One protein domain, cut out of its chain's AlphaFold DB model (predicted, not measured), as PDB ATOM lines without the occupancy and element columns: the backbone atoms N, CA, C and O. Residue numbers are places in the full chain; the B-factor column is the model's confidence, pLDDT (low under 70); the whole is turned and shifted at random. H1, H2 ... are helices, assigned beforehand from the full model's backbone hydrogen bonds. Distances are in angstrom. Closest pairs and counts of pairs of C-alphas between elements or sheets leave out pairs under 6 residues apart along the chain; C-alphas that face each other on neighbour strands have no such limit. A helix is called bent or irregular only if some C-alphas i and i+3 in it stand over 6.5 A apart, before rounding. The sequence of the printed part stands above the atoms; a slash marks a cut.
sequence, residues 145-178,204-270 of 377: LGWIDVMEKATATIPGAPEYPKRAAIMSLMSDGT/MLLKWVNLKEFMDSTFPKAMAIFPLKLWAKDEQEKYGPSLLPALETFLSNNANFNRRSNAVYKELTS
ATOM      1  N   LEU A 145     194.159 166.420 294.257       83.06
ATOM      2  CA  LEU A 145     192.920 167.193 294.221       83.06
ATOM      3  C   LEU A 145     192.471 167.353 292.766       83.06
ATOM      4  O   LEU A 145     192.896 168.271 292.070       83.06
ATOM      5  N   GLY A 146     191.592 166.460 292.298       82.00
ATOM      6  CA  GLY A 146     191.163 166.430 290.890       82.00
ATOM      7  C   GLY A 146     190.396 167.672 290.416       82.00
ATOM      8  O   GLY A 146     190.235 167.879 289.218       82.00
ATOM      9  N   TRP A 147     189.926 168.517 291.335       86.75
ATOM     10  CA  TRP A 147     189.240 169.758 290.987       86.75
ATOM     11  C   TRP A 147     190.192 170.878 290.541       86.75
ATOM     12  O   TRP A 147     189.729 171.814 289.890       86.75
ATOM     13  N   ILE A 148     191.499 170.797 290.838       89.44
ATOM     14  CA  ILE A 148     192.471 171.834 290.444       89.44
ATOM     15  C   ILE A 148     192.501 171.971 288.917       89.44
ATOM     16  O   ILE A 148     192.350 173.075 288.403       89.44
ATOM     17  N   ASP A 149     192.567 170.853 288.192       88.25
ATOM     18  CA  ASP A 149     192.580 170.842 286.722       88.25
ATOM     19  C   ASP A 149     191.294 171.426 286.117       88.25
ATOM     20  O   ASP A 149     191.310 172.052 285.054       88.25
ATOM     21  N   VAL A 150     190.155 171.209 286.783       89.81
ATOM     22  CA  VAL A 150     188.858 171.758 286.366       89.81
ATOM     23  C   VAL A 150     188.858 173.274 286.527       89.81
ATOM     24  O   VAL A 150     188.456 173.986 285.607       89.81
ATOM     25  N   MET A 151     189.338 173.767 287.669       94.00
ATOM     26  CA  MET A 151     189.440 175.199 287.938       94.00
ATOM     27  C   MET A 151     190.440 175.891 287.021       94.00
ATOM     28  O   MET A 151     190.162 176.993 286.553       94.00
ATOM     29  N   GLU A 152     191.564 175.245 286.713       94.31
ATOM     30  CA  GLU A 152     192.545 175.756 285.758       94.31
ATOM     31  C   GLU A 152     191.910 175.971 284.383       94.31
ATOM     32  O   GLU A 152     191.960 177.075 283.835       94.31
ATOM     33  N   LYS A 153     191.219 174.950 283.864       93.00
ATOM     34  CA  LYS A 153     190.542 175.033 282.564       93.00
ATOM     35  C   LYS A 153     189.407 176.053 282.556       93.00
ATOM     36  O   LYS A 153     189.259 176.771 281.573       93.00
ATOM     37  N   ALA A 154     188.619 176.134 283.628       95.38
ATOM     38  CA  ALA A 154     187.547 177.118 283.744       95.38
ATOM     39  C   ALA A 154     188.098 178.551 283.795       95.38
ATOM     40  O   ALA A 154     187.621 179.419 283.067       95.38
ATOM     41  N   THR A 155     189.143 178.790 284.589       96.81
ATOM     42  CA  THR A 155     189.779 180.110 284.731       96.81
ATOM     43  C   THR A 155     190.397 180.574 283.416       96.81
ATOM     44  O   THR A 155     190.242 181.735 283.048       96.81
ATOM     45  N   ALA A 156     190.995 179.659 282.646       96.81
ATOM     46  CA  ALA A 156     191.547 179.955 281.323       96.81
ATOM     47  C   ALA A 156     190.502 180.446 280.298       96.81
ATOM     48  O   ALA A 156     190.872 181.008 279.268       96.81
ATOM     49  N   THR A 157     189.201 180.266 280.560       96.81
ATOM     50  CA  THR A 157     188.138 180.830 279.711       96.81
ATOM     51  C   THR A 157     187.857 182.310 279.977       96.81
ATOM     52  O   THR A 157     187.137 182.929 279.194       96.81
ATOM     53  N   ILE A 158     188.412 182.890 281.048       97.62
ATOM     54  CA  ILE A 158     188.221 184.294 281.422       97.62
ATOM     55  C   ILE A 158     189.278 185.145 280.692       97.62
ATOM     56  O   ILE A 158     190.468 185.027 280.989       97.62
ATOM     57  N   PRO A 159     188.891 186.028 279.750       96.69
ATOM     58  CA  PRO A 159     189.857 186.795 278.971       96.69
ATOM     59  C   PRO A 159     190.739 187.695 279.844       96.69
ATOM     60  O   PRO A 159     190.250 188.585 280.540       96.69
ATOM     61  N   GLY A 160     192.053 187.482 279.767       95.81
ATOM     62  CA  GLY A 160     193.053 188.278 280.480       95.81
ATOM     63  C   GLY A 160     193.204 187.957 281.969       95.81
ATOM     64  O   GLY A 160     193.989 188.641 282.629       95.81
ATOM     65  N   ALA A 161     192.482 186.963 282.501       96.94
ATOM     66  CA  ALA A 161     192.690 186.511 283.872       96.94
ATOM     67  C   ALA A 161     194.080 185.871 284.037       96.94
ATOM     68  O   ALA A 161     194.578 185.251 283.091       96.94
ATOM     69  N   PRO A 162     194.704 185.986 285.222       96.81
ATOM     70  CA  PRO A 162     195.926 185.258 285.521       96.81
ATOM     71  C   PRO A 162     195.677 183.750 285.519       96.81
ATOM     72  O   PRO A 162     194.543 183.277 285.645       96.81
ATOM     73  N   GLU A 163     196.755 182.976 285.423       95.88
ATOM     74  CA  GLU A 163     196.653 181.528 285.553       95.88
ATOM     75  C   GLU A 163     196.107 181.133 286.932       95.88
ATOM     76  O   GLU A 163     196.415 181.744 287.964       95.88
ATOM     77  N   TYR A 164     195.303 180.071 286.952       96.19
ATOM     78  CA  TYR A 164     194.871 179.476 288.206       96.19
ATOM     79  C   TYR A 164     196.093 178.925 288.966       96.19
ATOM     80  O   TYR A 164     196.960 178.299 288.344       96.19
ATOM     81  N   PRO A 165     196.189 179.120 290.296       94.81
ATOM     82  CA  PRO A 165     197.336 178.658 291.065       94.81
ATOM     83  C   PRO A 165     197.596 177.157 290.913       94.81
ATOM     84  O   PRO A 165     196.695 176.329 291.042       94.81
ATOM     85  N   LYS A 166     198.861 176.791 290.684       91.88
ATOM     86  CA  LYS A 166     199.270 175.386 290.589       91.88
ATOM     87  C   LYS A 166     199.169 174.695 291.950       91.88
ATOM     88  O   LYS A 166     199.317 175.325 292.999       91.88
ATOM     89  N   ARG A 167     199.014 173.367 291.927       88.00
ATOM     90  CA  ARG A 167     198.877 172.526 293.128       88.00
ATOM     91  C   ARG A 167     199.913 172.834 294.211       88.00
ATOM     92  O   ARG A 167     199.531 172.970 295.362       88.00
ATOM     93  N   ALA A 168     201.193 172.976 293.866       87.88
ATOM     94  CA  ALA A 168     202.241 173.240 294.856       87.88
ATOM     95  C   ALA A 168     201.982 174.527 295.666       87.88
ATOM     96  O   ALA A 168     202.131 174.526 296.886       87.88
ATOM     97  N   ALA A 169     201.527 175.600 295.010       89.56
ATOM     98  CA  ALA A 169     201.181 176.856 295.677       89.56
ATOM     99  C   ALA A 169     199.921 176.713 296.548       89.56
ATOM    100  O   ALA A 169     199.878 177.235 297.659       89.56
ATOM    101  N   ILE A 170     198.922 175.964 296.069       89.06
ATOM    102  CA  ILE A 170     197.696 175.655 296.820       89.06
ATOM    103  C   ILE A 170     198.023 174.870 298.094       89.06
ATOM    104  O   ILE A 170     197.624 175.281 299.180       89.06
ATOM    105  N   MET A 171     198.786 173.781 297.978       85.69
ATOM    106  CA  MET A 171     199.161 172.946 299.123       85.69
ATOM    107  C   MET A 171     199.990 173.738 300.138       85.69
ATOM    108  O   MET A 171     199.700 173.685 301.331       85.69
ATOM    109  N   SER A 172     200.941 174.555 299.668       86.00
ATOM    110  CA  SER A 172     201.741 175.431 300.536       86.00
ATOM    111  C   SER A 172     200.918 176.515 301.240       86.00
ATOM    112  O   SER A 172     201.364 177.042 302.258       86.00
ATOM    113  N   LEU A 173     199.748 176.886 300.709       84.81
ATOM    114  CA  LEU A 173     198.834 177.823 301.364       84.81
ATOM    115  C   LEU A 173     197.981 177.138 302.443       84.81
ATOM    116  O   LEU A 173     197.546 177.800 303.386       84.81
ATOM    117  N   MET A 174     197.700 175.840 302.291       80.12
ATOM    118  CA  MET A 174     196.816 175.087 303.187       80.12
ATOM    119  C   MET A 174     197.502 174.635 304.474       80.12
ATOM    120  O   MET A 174     196.853 174.606 305.518       80.12
ATOM    121  N   SER A 175     198.782 174.280 304.410       78.81
ATOM    122  CA  SER A 175     199.525 173.741 305.552       78.81
ATOM    123  C   SER A 175     201.011 174.037 305.438       78.81
ATOM    124  O   SER A 175     201.544 174.151 304.332       78.81
ATOM    125  N   ASP A 176     201.693 174.076 306.577       79.12
ATOM    126  CA  ASP A 176     203.136 173.909 306.619       79.12
ATOM    127  C   ASP A 176     203.506 172.427 306.426       79.12
ATOM    128  O   ASP A 176     202.859 171.510 306.934       79.12
ATOM    129  N   GLY A 177     204.547 172.178 305.633       85.19
ATOM    130  CA  GLY A 177     205.012 170.827 305.321       85.19
ATOM    131  C   GLY A 177     204.385 170.210 304.070       85.19
ATOM    132  O   GLY A 177     203.708 170.867 303.282       85.19
ATOM    133  N   THR A 178     204.678 168.927 303.863       89.12
ATOM    134  CA  THR A 178     204.289 168.174 302.661       89.12
ATOM    135  C   THR A 178     203.378 167.018 303.055       89.12
ATOM    136  O   THR A 178     203.759 165.852 302.965       89.12
ATOM    137  N   MET A 204     189.428 158.278 295.290       75.62
ATOM    138  CA  MET A 204     187.984 158.463 295.427       75.62
ATOM    139  C   MET A 204     187.426 159.233 294.237       75.62
ATOM    140  O   MET A 204     187.719 160.413 294.045       75.62
ATOM    141  N   LEU A 205     186.592 158.560 293.444       73.38
ATOM    142  CA  LEU A 205     185.799 159.197 292.400       73.38
ATOM    143  C   LEU A 205     184.429 159.544 292.965       73.38
ATOM    144  O   LEU A 205     183.609 158.674 293.253       73.38
ATOM    145  N   LEU A 206     184.196 160.841 293.123       73.19
ATOM    146  CA  LEU A 206     182.997 161.368 293.750       73.19
ATOM    147  C   LEU A 206     182.113 162.006 292.691       73.19
ATOM    148  O   LEU A 206     182.574 162.782 291.852       73.19
ATOM    149  N   LYS A 207     180.825 161.672 292.731       72.94
ATOM    150  CA  LYS A 207     179.838 162.170 291.779       72.94
ATOM    151  C   LYS A 207     178.819 163.046 292.493       72.94
ATOM    152  O   LYS A 207     178.172 162.612 293.441       72.94
ATOM    153  N   TRP A 208     178.642 164.254 291.975       78.06
ATOM    154  CA  TRP A 208     177.530 165.132 292.330       78.06
ATOM    155  C   TRP A 208     176.266 164.710 291.580       78.06
ATOM    156  O   TRP A 208     176.356 164.228 290.443       78.06
ATOM    157  N   VAL A 209     175.083 164.870 292.188       78.69
ATOM    158  CA  VAL A 209     173.826 164.431 291.552       78.69
ATOM    159  C   VAL A 209     173.571 165.247 290.289       78.69
ATOM    160  O   VAL A 209     173.184 164.702 289.254       78.69
ATOM    161  N   ASN A 210     173.816 166.555 290.357       82.56
ATOM    162  CA  ASN A 210     173.721 167.464 289.224       82.56
ATOM    163  C   ASN A 210     174.587 168.718 289.441       82.56
ATOM    164  O   ASN A 210     175.110 168.951 290.528       82.56
ATOM    165  N   LEU A 211     174.727 169.524 288.381       86.94
ATOM    166  CA  LEU A 211     175.515 170.757 288.408       86.94
ATOM    167  C   LEU A 211     174.973 171.771 289.420       86.94
ATOM    168  O   LEU A 211     175.764 172.397 290.110       86.94
ATOM    169  N   LYS A 212     173.647 171.904 289.540       87.06
ATOM    170  CA  LYS A 212     173.030 172.873 290.450       87.06
ATOM    171  C   LYS A 212     173.386 172.573 291.907       87.06
ATOM    172  O   LYS A 212     173.840 173.460 292.607       87.06
ATOM    173  N   GLU A 213     173.261 171.317 292.339       84.94
ATOM    174  CA  GLU A 213     173.654 170.896 293.692       84.94
ATOM    175  C   GLU A 213     175.138 171.182 293.969       84.94
ATOM    176  O   GLU A 213     175.484 171.644 295.052       84.94
ATOM    177  N   PHE A 214     176.013 170.930 292.989       87.88
ATOM    178  CA  PHE A 214     177.431 171.256 293.112       87.88
ATOM    179  C   PHE A 214     177.647 172.766 293.265       87.88
ATOM    180  O   PHE A 214     178.309 173.175 294.218       87.88
ATOM    181  N   MET A 215     177.069 173.576 292.369       89.94
ATOM    182  CA  MET A 215     177.229 175.036 292.359       89.94
ATOM    183  C   MET A 215     176.636 175.714 293.600       89.94
ATOM    184  O   MET A 215     177.220 176.677 294.088       89.94
ATOM    185  N   ASP A 216     175.530 175.187 294.133       86.88
ATOM    186  CA  ASP A 216     174.880 175.687 295.351       86.88
ATOM    187  C   ASP A 216     175.643 175.308 296.637       86.88
ATOM    188  O   ASP A 216     175.383 175.865 297.702       86.88
ATOM    189  N   SER A 217     176.568 174.342 296.576       85.00
ATOM    190  CA  SER A 217     177.347 173.924 297.745       85.00
ATOM    191  C   SER A 217     178.473 174.910 298.087       85.00
ATOM    192  O   SER A 217     178.886 175.741 297.279       85.00
ATOM    193  N   THR A 218     179.062 174.768 299.276       84.06
ATOM    194  CA  THR A 218     180.277 175.510 299.656       84.06
ATOM    195  C   THR A 218     181.505 175.122 298.810       84.06
ATOM    196  O   THR A 218     182.472 175.881 298.727       84.06
ATOM    197  N   PHE A 219     181.502 173.959 298.153       85.06
ATOM    198  CA  PHE A 219     182.707 173.393 297.540       85.06
ATOM    199  C   PHE A 219     183.282 174.242 296.378       85.06
ATOM    200  O   PHE A 219     184.478 174.533 296.414       85.06
ATOM    201  N   PRO A 220     182.491 174.748 295.407       89.38
ATOM    202  CA  PRO A 220     182.964 175.718 294.411       89.38
ATOM    203  C   PRO A 220     183.544 177.000 295.018       89.38
ATOM    204  O   PRO A 220     184.584 177.482 294.568       89.38
ATOM    205  N   LYS A 221     182.902 177.547 296.064       86.56
ATOM    206  CA  LYS A 221     183.392 178.744 296.767       86.56
ATOM    207  C   LYS A 221     184.764 178.474 297.398       86.56
ATOM    208  O   LYS A 221     185.674 179.291 297.264       86.56
ATOM    209  N   ALA A 222     184.943 177.295 297.999       83.88
ATOM    210  CA  ALA A 222     186.224 176.861 298.549       83.88
ATOM    211  C   ALA A 222     187.313 176.710 297.470       83.88
ATOM    212  O   ALA A 222     188.466 177.026 297.731       83.88
ATOM    213  N   MET A 223     186.974 176.302 296.242       89.38
ATOM    214  CA  MET A 223     187.936 176.278 295.128       89.38
ATOM    215  C   MET A 223     188.329 177.687 294.658       89.38
ATOM    216  O   MET A 223     189.480 177.930 294.293       89.38
ATOM    217  N   ALA A 224     187.396 178.641 294.660       90.50
ATOM    218  CA  ALA A 224     187.665 180.008 294.214       90.50
ATOM    219  C   ALA A 224     188.553 180.805 295.190       90.50
ATOM    220  O   ALA A 224     189.167 181.790 294.784       90.50
ATOM    221  N   ILE A 225     188.686 180.374 296.452       87.69
ATOM    222  CA  ILE A 225     189.475 181.103 297.457       87.69
ATOM    223  C   ILE A 225     190.977 181.132 297.148       87.69
ATOM    224  O   ILE A 225     191.665 182.070 297.547       87.69
ATOM    225  N   PHE A 226     191.507 180.116 296.461       90.31
ATOM    226  CA  PHE A 226     192.946 179.998 296.227       90.31
ATOM    227  C   PHE A 226     193.474 181.113 295.312       90.31
ATOM    228  O   PHE A 226     194.389 181.816 295.741       90.31
ATOM    229  N   PRO A 227     192.876 181.373 294.129       89.56
ATOM    230  CA  PRO A 227     193.157 182.586 293.361       89.56
ATOM    231  C   PRO A 227     193.018 183.862 294.186       89.56
ATOM    232  O   PRO A 227     193.919 184.691 294.190       89.56
ATOM    233  N   LEU A 228     191.931 183.992 294.957       88.88
ATOM    234  CA  LEU A 228     191.657 185.191 295.757       88.88
ATOM    235  C   LEU A 228     192.690 185.443 296.866       88.88
ATOM    236  O   LEU A 228     192.745 186.537 297.408       88.88
ATOM    237  N   LYS A 229     193.508 184.449 297.219       88.25
ATOM    238  CA  LYS A 229     194.614 184.605 298.172       88.25
ATOM    239  C   LYS A 229     195.982 184.741 297.507       88.25
ATOM    240  O   LYS A 229     196.905 185.215 298.162       88.25
ATOM    241  N   LEU A 230     196.126 184.293 296.260       91.62
ATOM    242  CA  LEU A 230     197.422 184.160 295.586       91.62
ATOM    243  C   LEU A 230     197.628 185.155 294.438       91.62
ATOM    244  O   LEU A 230     198.772 185.447 294.105       91.62
ATOM    245  N   TRP A 231     196.560 185.680 293.842       94.12
ATOM    246  CA  TRP A 231     196.642 186.724 292.819       94.12
ATOM    247  C   TRP A 231     196.970 188.091 293.417       94.12
ATOM    248  O   TRP A 231     196.805 188.308 294.621       94.12
ATOM    249  N   ALA A 232     197.410 189.033 292.583       95.94
ATOM    250  CA  ALA A 232     197.556 190.420 293.006       95.94
ATOM    251  C   ALA A 232     196.179 191.039 293.309       95.94
ATOM    252  O   ALA A 232     195.160 190.632 292.758       95.94
ATOM    253  N   LYS A 233     196.120 192.021 294.216       94.00
ATOM    254  CA  LYS A 233     194.846 192.570 294.714       94.00
ATOM    255  C   LYS A 233     193.953 193.128 293.593       94.00
ATOM    256  O   LYS A 233     192.743 192.927 293.618       94.00
ATOM    257  N   ASP A 234     194.543 193.791 292.609       96.25
ATOM    258  CA  ASP A 234     193.850 194.310 291.429       96.25
ATOM    259  C   ASP A 234     193.298 193.189 290.534       96.25
ATOM    260  O   ASP A 234     192.177 193.288 290.032       96.25
ATOM    261  N   GLU A 235     194.031 192.086 290.381       95.88
ATOM    262  CA  GLU A 235     193.567 190.891 289.669       95.88
ATOM    263  C   GLU A 235     192.421 190.191 290.414       95.88
ATOM    264  O   GLU A 235     191.448 189.762 289.791       95.88
ATOM    265  N   GLN A 236     192.501 190.108 291.746       93.12
ATOM    266  CA  GLN A 236     191.433 189.559 292.587       93.12
ATOM    267  C   GLN A 236     190.137 190.357 292.418       93.12
ATOM    268  O   GLN A 236     189.083 189.772 292.168       93.12
ATOM    269  N   GLU A 237     190.214 191.688 292.518       94.31
ATOM    270  CA  GLU A 237     189.060 192.581 292.369       94.31
ATOM    271  C   GLU A 237     188.474 192.512 290.952       94.31
ATOM    272  O   GLU A 237     187.252 192.498 290.782       94.31
ATOM    273  N   LYS A 238     189.335 192.417 289.930       97.25
ATOM    274  CA  LYS A 238     188.919 192.393 288.524       97.25
ATOM    275  C   LYS A 238     188.322 191.054 288.082       97.25
ATOM    276  O   LYS A 238     187.317 191.053 287.374       97.25
ATOM    277  N   TYR A 239     188.939 189.931 288.449       97.44
ATOM    278  CA  TYR A 239     188.603 188.609 287.900       97.44
ATOM    279  C   TYR A 239     187.917 187.677 288.902       97.44
ATOM    280  O   TYR A 239     187.242 186.733 288.490       97.44
ATOM    281  N   GLY A 240     188.031 187.942 290.206       94.38
ATOM    282  CA  GLY A 240     187.412 187.144 291.267       94.38
ATOM    283  C   GLY A 240     185.913 186.884 291.065       94.38
ATOM    284  O   GLY A 240     185.503 185.721 291.103       94.38
ATOM    285  N   PRO A 241     185.092 187.911 290.758       95.81
ATOM    286  CA  PRO A 241     183.661 187.731 290.498       95.81
ATOM    287  C   PRO A 241     183.333 186.818 289.303       95.81
ATOM    288  O   PRO A 241     182.212 186.325 289.197       95.81
ATOM    289  N   SER A 242     184.287 186.581 288.395       97.44
ATOM    290  CA  SER A 242     184.097 185.756 287.194       97.44
ATOM    291  C   SER A 242     184.448 184.277 287.390       97.44
ATOM    292  O   SER A 242     184.086 183.467 286.538       97.44
ATOM    293  N   LEU A 243     185.090 183.896 288.502       96.31
ATOM    294  CA  LEU A 243     185.549 182.518 288.734       96.31
ATOM    295  C   LEU A 243     184.400 181.499 288.782       96.31
ATOM    296  O   LEU A 243     184.435 180.497 288.070       96.31
ATOM    297  N   LEU A 244     183.366 181.749 289.594       95.62
ATOM    298  CA  LEU A 244     182.230 180.823 289.722       95.62
ATOM    299  C   LEU A 244     181.364 180.761 288.449       95.62
ATOM    300  O   LEU A 244     181.069 179.647 288.015       95.62
ATOM    301  N   PRO A 245     181.015 181.889 287.789       96.88
ATOM    302  CA  PRO A 245     180.323 181.844 286.498       96.88
ATOM    303  C   PRO A 245     181.100 181.090 285.407       96.88
ATOM    304  O   PRO A 245     180.507 180.347 284.617       96.88
ATOM    305  N   ALA A 246     182.429 181.248 285.365       96.88
ATOM    306  CA  ALA A 246     183.277 180.526 284.421       96.88
ATOM    307  C   ALA A 246     183.290 179.018 284.713       96.88
ATOM    308  O   ALA A 246     183.143 178.216 283.789       96.88
ATOM    309  N   LEU A 247     183.387 178.627 285.989       95.94
ATOM    310  CA  LEU A 247     183.290 177.229 286.415       95.94
ATOM    311  C   LEU A 247     181.950 176.602 286.015       95.94
ATOM    312  O   LEU A 247     181.932 175.524 285.419       95.94
ATOM    313  N   GLU A 248     180.836 177.276 286.299       95.25
ATOM    314  CA  GLU A 248     179.500 176.785 285.954       95.25
ATOM    315  C   GLU A 248     179.349 176.586 284.442       95.25
ATOM    316  O   GLU A 248     178.916 175.524 283.982       95.25
ATOM    317  N   THR A 249     179.779 177.579 283.659       94.25
ATOM    318  CA  THR A 249     179.744 177.527 282.191       94.25
ATOM    319  C   THR A 249     180.604 176.384 281.658       94.25
ATOM    320  O   THR A 249     180.154 175.597 280.817       94.25
ATOM    321  N   PHE A 250     181.828 176.251 282.171       93.38
ATOM    322  CA  PHE A 250     182.751 175.189 281.791       93.38
ATOM    323  C   PHE A 250     182.154 173.803 282.071       93.38
ATOM    324  O   PHE A 250     182.135 172.941 281.186       93.38
ATOM    325  N   LEU A 251     181.613 173.583 283.271       89.50
ATOM    326  CA  LEU A 251     181.012 172.305 283.648       89.50
ATOM    327  C   LEU A 251     179.747 171.995 282.844       89.50
ATOM    328  O   LEU A 251     179.568 170.854 282.415       89.50
ATOM    329  N   SER A 252     178.897 172.992 282.591       88.69
ATOM    330  CA  SER A 252     177.693 172.834 281.770       88.69
ATOM    331  C   SER A 252     178.038 172.394 280.344       88.69
ATOM    332  O   SER A 252     177.482 171.415 279.834       88.69
ATOM    333  N   ASN A 253     179.027 173.040 279.718       84.44
ATOM    334  CA  ASN A 253     179.468 172.702 278.364       84.44
ATOM    335  C   ASN A 253     180.048 171.285 278.277       84.44
ATOM    336  O   ASN A 253     179.686 170.528 277.374       84.44
ATOM    337  N   ASN A 254     180.877 170.888 279.245       75.81
ATOM    338  CA  ASN A 254     181.444 169.539 279.295       75.81
ATOM    339  C   ASN A 254     180.385 168.466 279.595       75.81
ATOM    340  O   ASN A 254     180.381 167.400 278.977       75.81
ATOM    341  N   ALA A 255     179.437 168.741 280.496       69.50
ATOM    342  CA  ALA A 255     178.337 167.824 280.783       69.50
ATOM    343  C   ALA A 255     177.446 167.606 279.549       69.50
ATOM    344  O   ALA A 255     177.036 166.478 279.266       69.50
ATOM    345  N   ASN A 256     177.181 168.671 278.790       58.56
ATOM    346  CA  ASN A 256     176.423 168.600 277.546       58.56
ATOM    347  C   ASN A 256     177.192 167.866 276.442       58.56
ATOM    348  O   ASN A 256     176.591 167.054 275.738       58.56
ATOM    349  N   PHE A 257     178.506 168.085 276.321       50.62
ATOM    350  CA  PHE A 257     179.361 167.325 275.407       50.62
ATOM    351  C   PHE A 257     179.319 165.826 275.723       50.62
ATOM    352  O   PHE A 257     179.025 165.031 274.837       50.62
ATOM    353  N   ASN A 258     179.494 165.440 276.989       58.19
ATOM    354  CA  ASN A 258     179.442 164.035 277.397       58.19
ATOM    355  C   ASN A 258     178.061 163.410 277.168       58.19
ATOM    356  O   ASN A 258     177.980 162.279 276.703       58.19
ATOM    357  N   ARG A 259     176.960 164.130 277.434       58.84
ATOM    358  CA  ARG A 259     175.611 163.626 277.111       58.84
ATOM    359  C   ARG A 259     175.418 163.427 275.613       58.84
ATOM    360  O   ARG A 259     174.860 162.408 275.230       58.84
ATOM    361  N   ARG A 260     175.871 164.370 274.780       50.69
ATOM    362  CA  ARG A 260     175.784 164.259 273.316       50.69
ATOM    363  C   ARG A 260     176.657 163.124 272.794       50.69
ATOM    364  O   ARG A 260     176.160 162.308 272.038       50.69
ATOM    365  N   SER A 261     177.903 163.027 273.252       53.84
ATOM    366  CA  SER A 261     178.822 161.942 272.901       53.84
ATOM    367  C   SER A 261     178.255 160.578 273.303       53.84
ATOM    368  O   SER A 261     178.169 159.686 272.472       53.84
ATOM    369  N   ASN A 262     177.741 160.439 274.531       54.38
ATOM    370  CA  ASN A 262     177.114 159.197 274.988       54.38
ATOM    371  C   ASN A 262     175.811 158.878 274.243       54.38
ATOM    372  O   ASN A 262     175.530 157.709 274.006       54.38
ATOM    373  N   ALA A 263     175.006 159.884 273.888       57.34
ATOM    374  CA  ALA A 263     173.786 159.686 273.108       57.34
ATOM    375  C   ALA A 263     174.104 159.243 271.676       57.34
ATOM    376  O   ALA A 263     173.515 158.276 271.212       57.34
ATOM    377  N   VAL A 264     175.078 159.884 271.024       57.75
ATOM    378  CA  VAL A 264     175.570 159.504 269.692       57.75
ATOM    379  C   VAL A 264     176.209 158.120 269.733       57.75
ATOM    380  O   VAL A 264     175.907 157.290 268.886       57.75
ATOM    381  N   TYR A 265     177.032 157.822 270.741       55.72
ATOM    382  CA  TYR A 265     177.589 156.485 270.934       55.72
ATOM    383  C   TYR A 265     176.471 155.453 271.109       55.72
ATOM    384  O   TYR A 265     176.439 154.469 270.381       55.72
ATOM    385  N   LYS A 266     175.490 155.713 271.985       58.81
ATOM    386  CA  LYS A 266     174.323 154.840 272.168       58.81
ATOM    387  C   LYS A 266     173.501 154.687 270.885       58.81
ATOM    388  O   LYS A 266     172.990 153.607 270.635       58.81
ATOM    389  N   GLU A 267     173.356 155.721 270.070       61.56
ATOM    390  CA  GLU A 267     172.660 155.637 268.783       61.56
ATOM    391  C   GLU A 267     173.443 154.780 267.773       61.56
ATOM    392  O   GLU A 267     172.865 153.922 267.110       61.56
ATOM    393  N   LEU A 268     174.768 154.950 267.716       55.59
ATOM    394  CA  LEU A 268     175.663 154.225 266.809       55.59
ATOM    395  C   LEU A 268     175.886 152.762 267.206       55.59
ATOM    396  O   LEU A 268     176.090 151.911 266.335       55.59
ATOM    397  N   THR A 269     175.898 152.461 268.505       59.91
ATOM    398  CA  THR A 269     176.176 151.116 269.024       59.91
ATOM    399  C   THR A 269     174.940 150.413 269.563       59.91
ATOM    400  O   THR A 269     175.010 149.217 269.835       59.91
ATOM    401  N   SER A 270     173.817 151.111 269.739       66.62
ATOM    402  CA  SER A 270     172.653 150.621 270.490       66.62
ATOM    403  C   SER A 270     173.052 150.055 271.868       66.62
ATOM    404  O   SER A 270     174.123 150.362 272.401       66.62
TER     405      SER A 270
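AT A GLANCE: This is residues 145 to 178 and 204 to 270 of the 377 residues of the protein "Methyltransferase tpcH" of Lachnellula cervina (UniProt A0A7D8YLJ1). One long, kinked helix, H5, runs the length of the domain; H4 folds back from its first end to make a V with it, H1 crosses it, and short H3 packs beside it. H2 sits off to the side near H4, away from H5, and residues 256 to 270 stick out as an arm. The 101 printed residues hold five named helices, H1 to H5, and no named strand: all helix. The whole is loose, with a radius of gyration of the C-alphas of 15.9 A, and spans 52 by 32 by 22 A.

HOW THE PARTS SIT: H1, residues 147 to 155, touches H5, residues 233 to 269, about perpendicular at 74 degrees; their closest C-alphas, of Ala 154 and Leu 247, are 5.0 A apart. H2, residues 167 to 174, is close to but not clearly touching H4, residues 218 to 230, with the C-alphas of Ile 170 and Phe 226 closest at 6.5 A. H2 and H5 are apart. H3, residues 211 to 216, touches residues 248 to 252 of H5 at a shallow tilt of 25 degrees, opposite ways; the closest C-alphas, of Met 215 and Glu 248, are 7.0 A apart. H4 touches residues 236 to 244 of H5 at a steep tilt of 47 degrees, opposite ways, closest at the C-alphas of Leu 228 and Gln 236, 5.4 A. H4 and H1 only just touch, with 3 pairs of C-alphas within 8 A, closest at Met 223 and Met 151, 7.4 A. Every O i to N i+4 pair is within hydrogen-bond range in H1, H2 and H3, against 6 of 9 in H4 and 28 of 33 in H5.

IN THESE COORDINATES: H1 begins at C-alpha 147, (189.240, 169.758, 290.987). H4 is 19.6 A long. H5 is 52.2 A long, ends at C-alpha 269, (176.176, 151.116, 269.024), has a kink of 47 degrees near residue 241, and is irregular: C-alphas 238 and 241 are 7.3 A apart.

THE WHOLE: Residues 179 to 203 are not printed; C-alphas 178 and 204 are 20.3 A apart across this cut, in the link from H2 to H3. The link from H1 to H2 is long, with 11 residues. Residues 255 to 270 have pLDDT under 70.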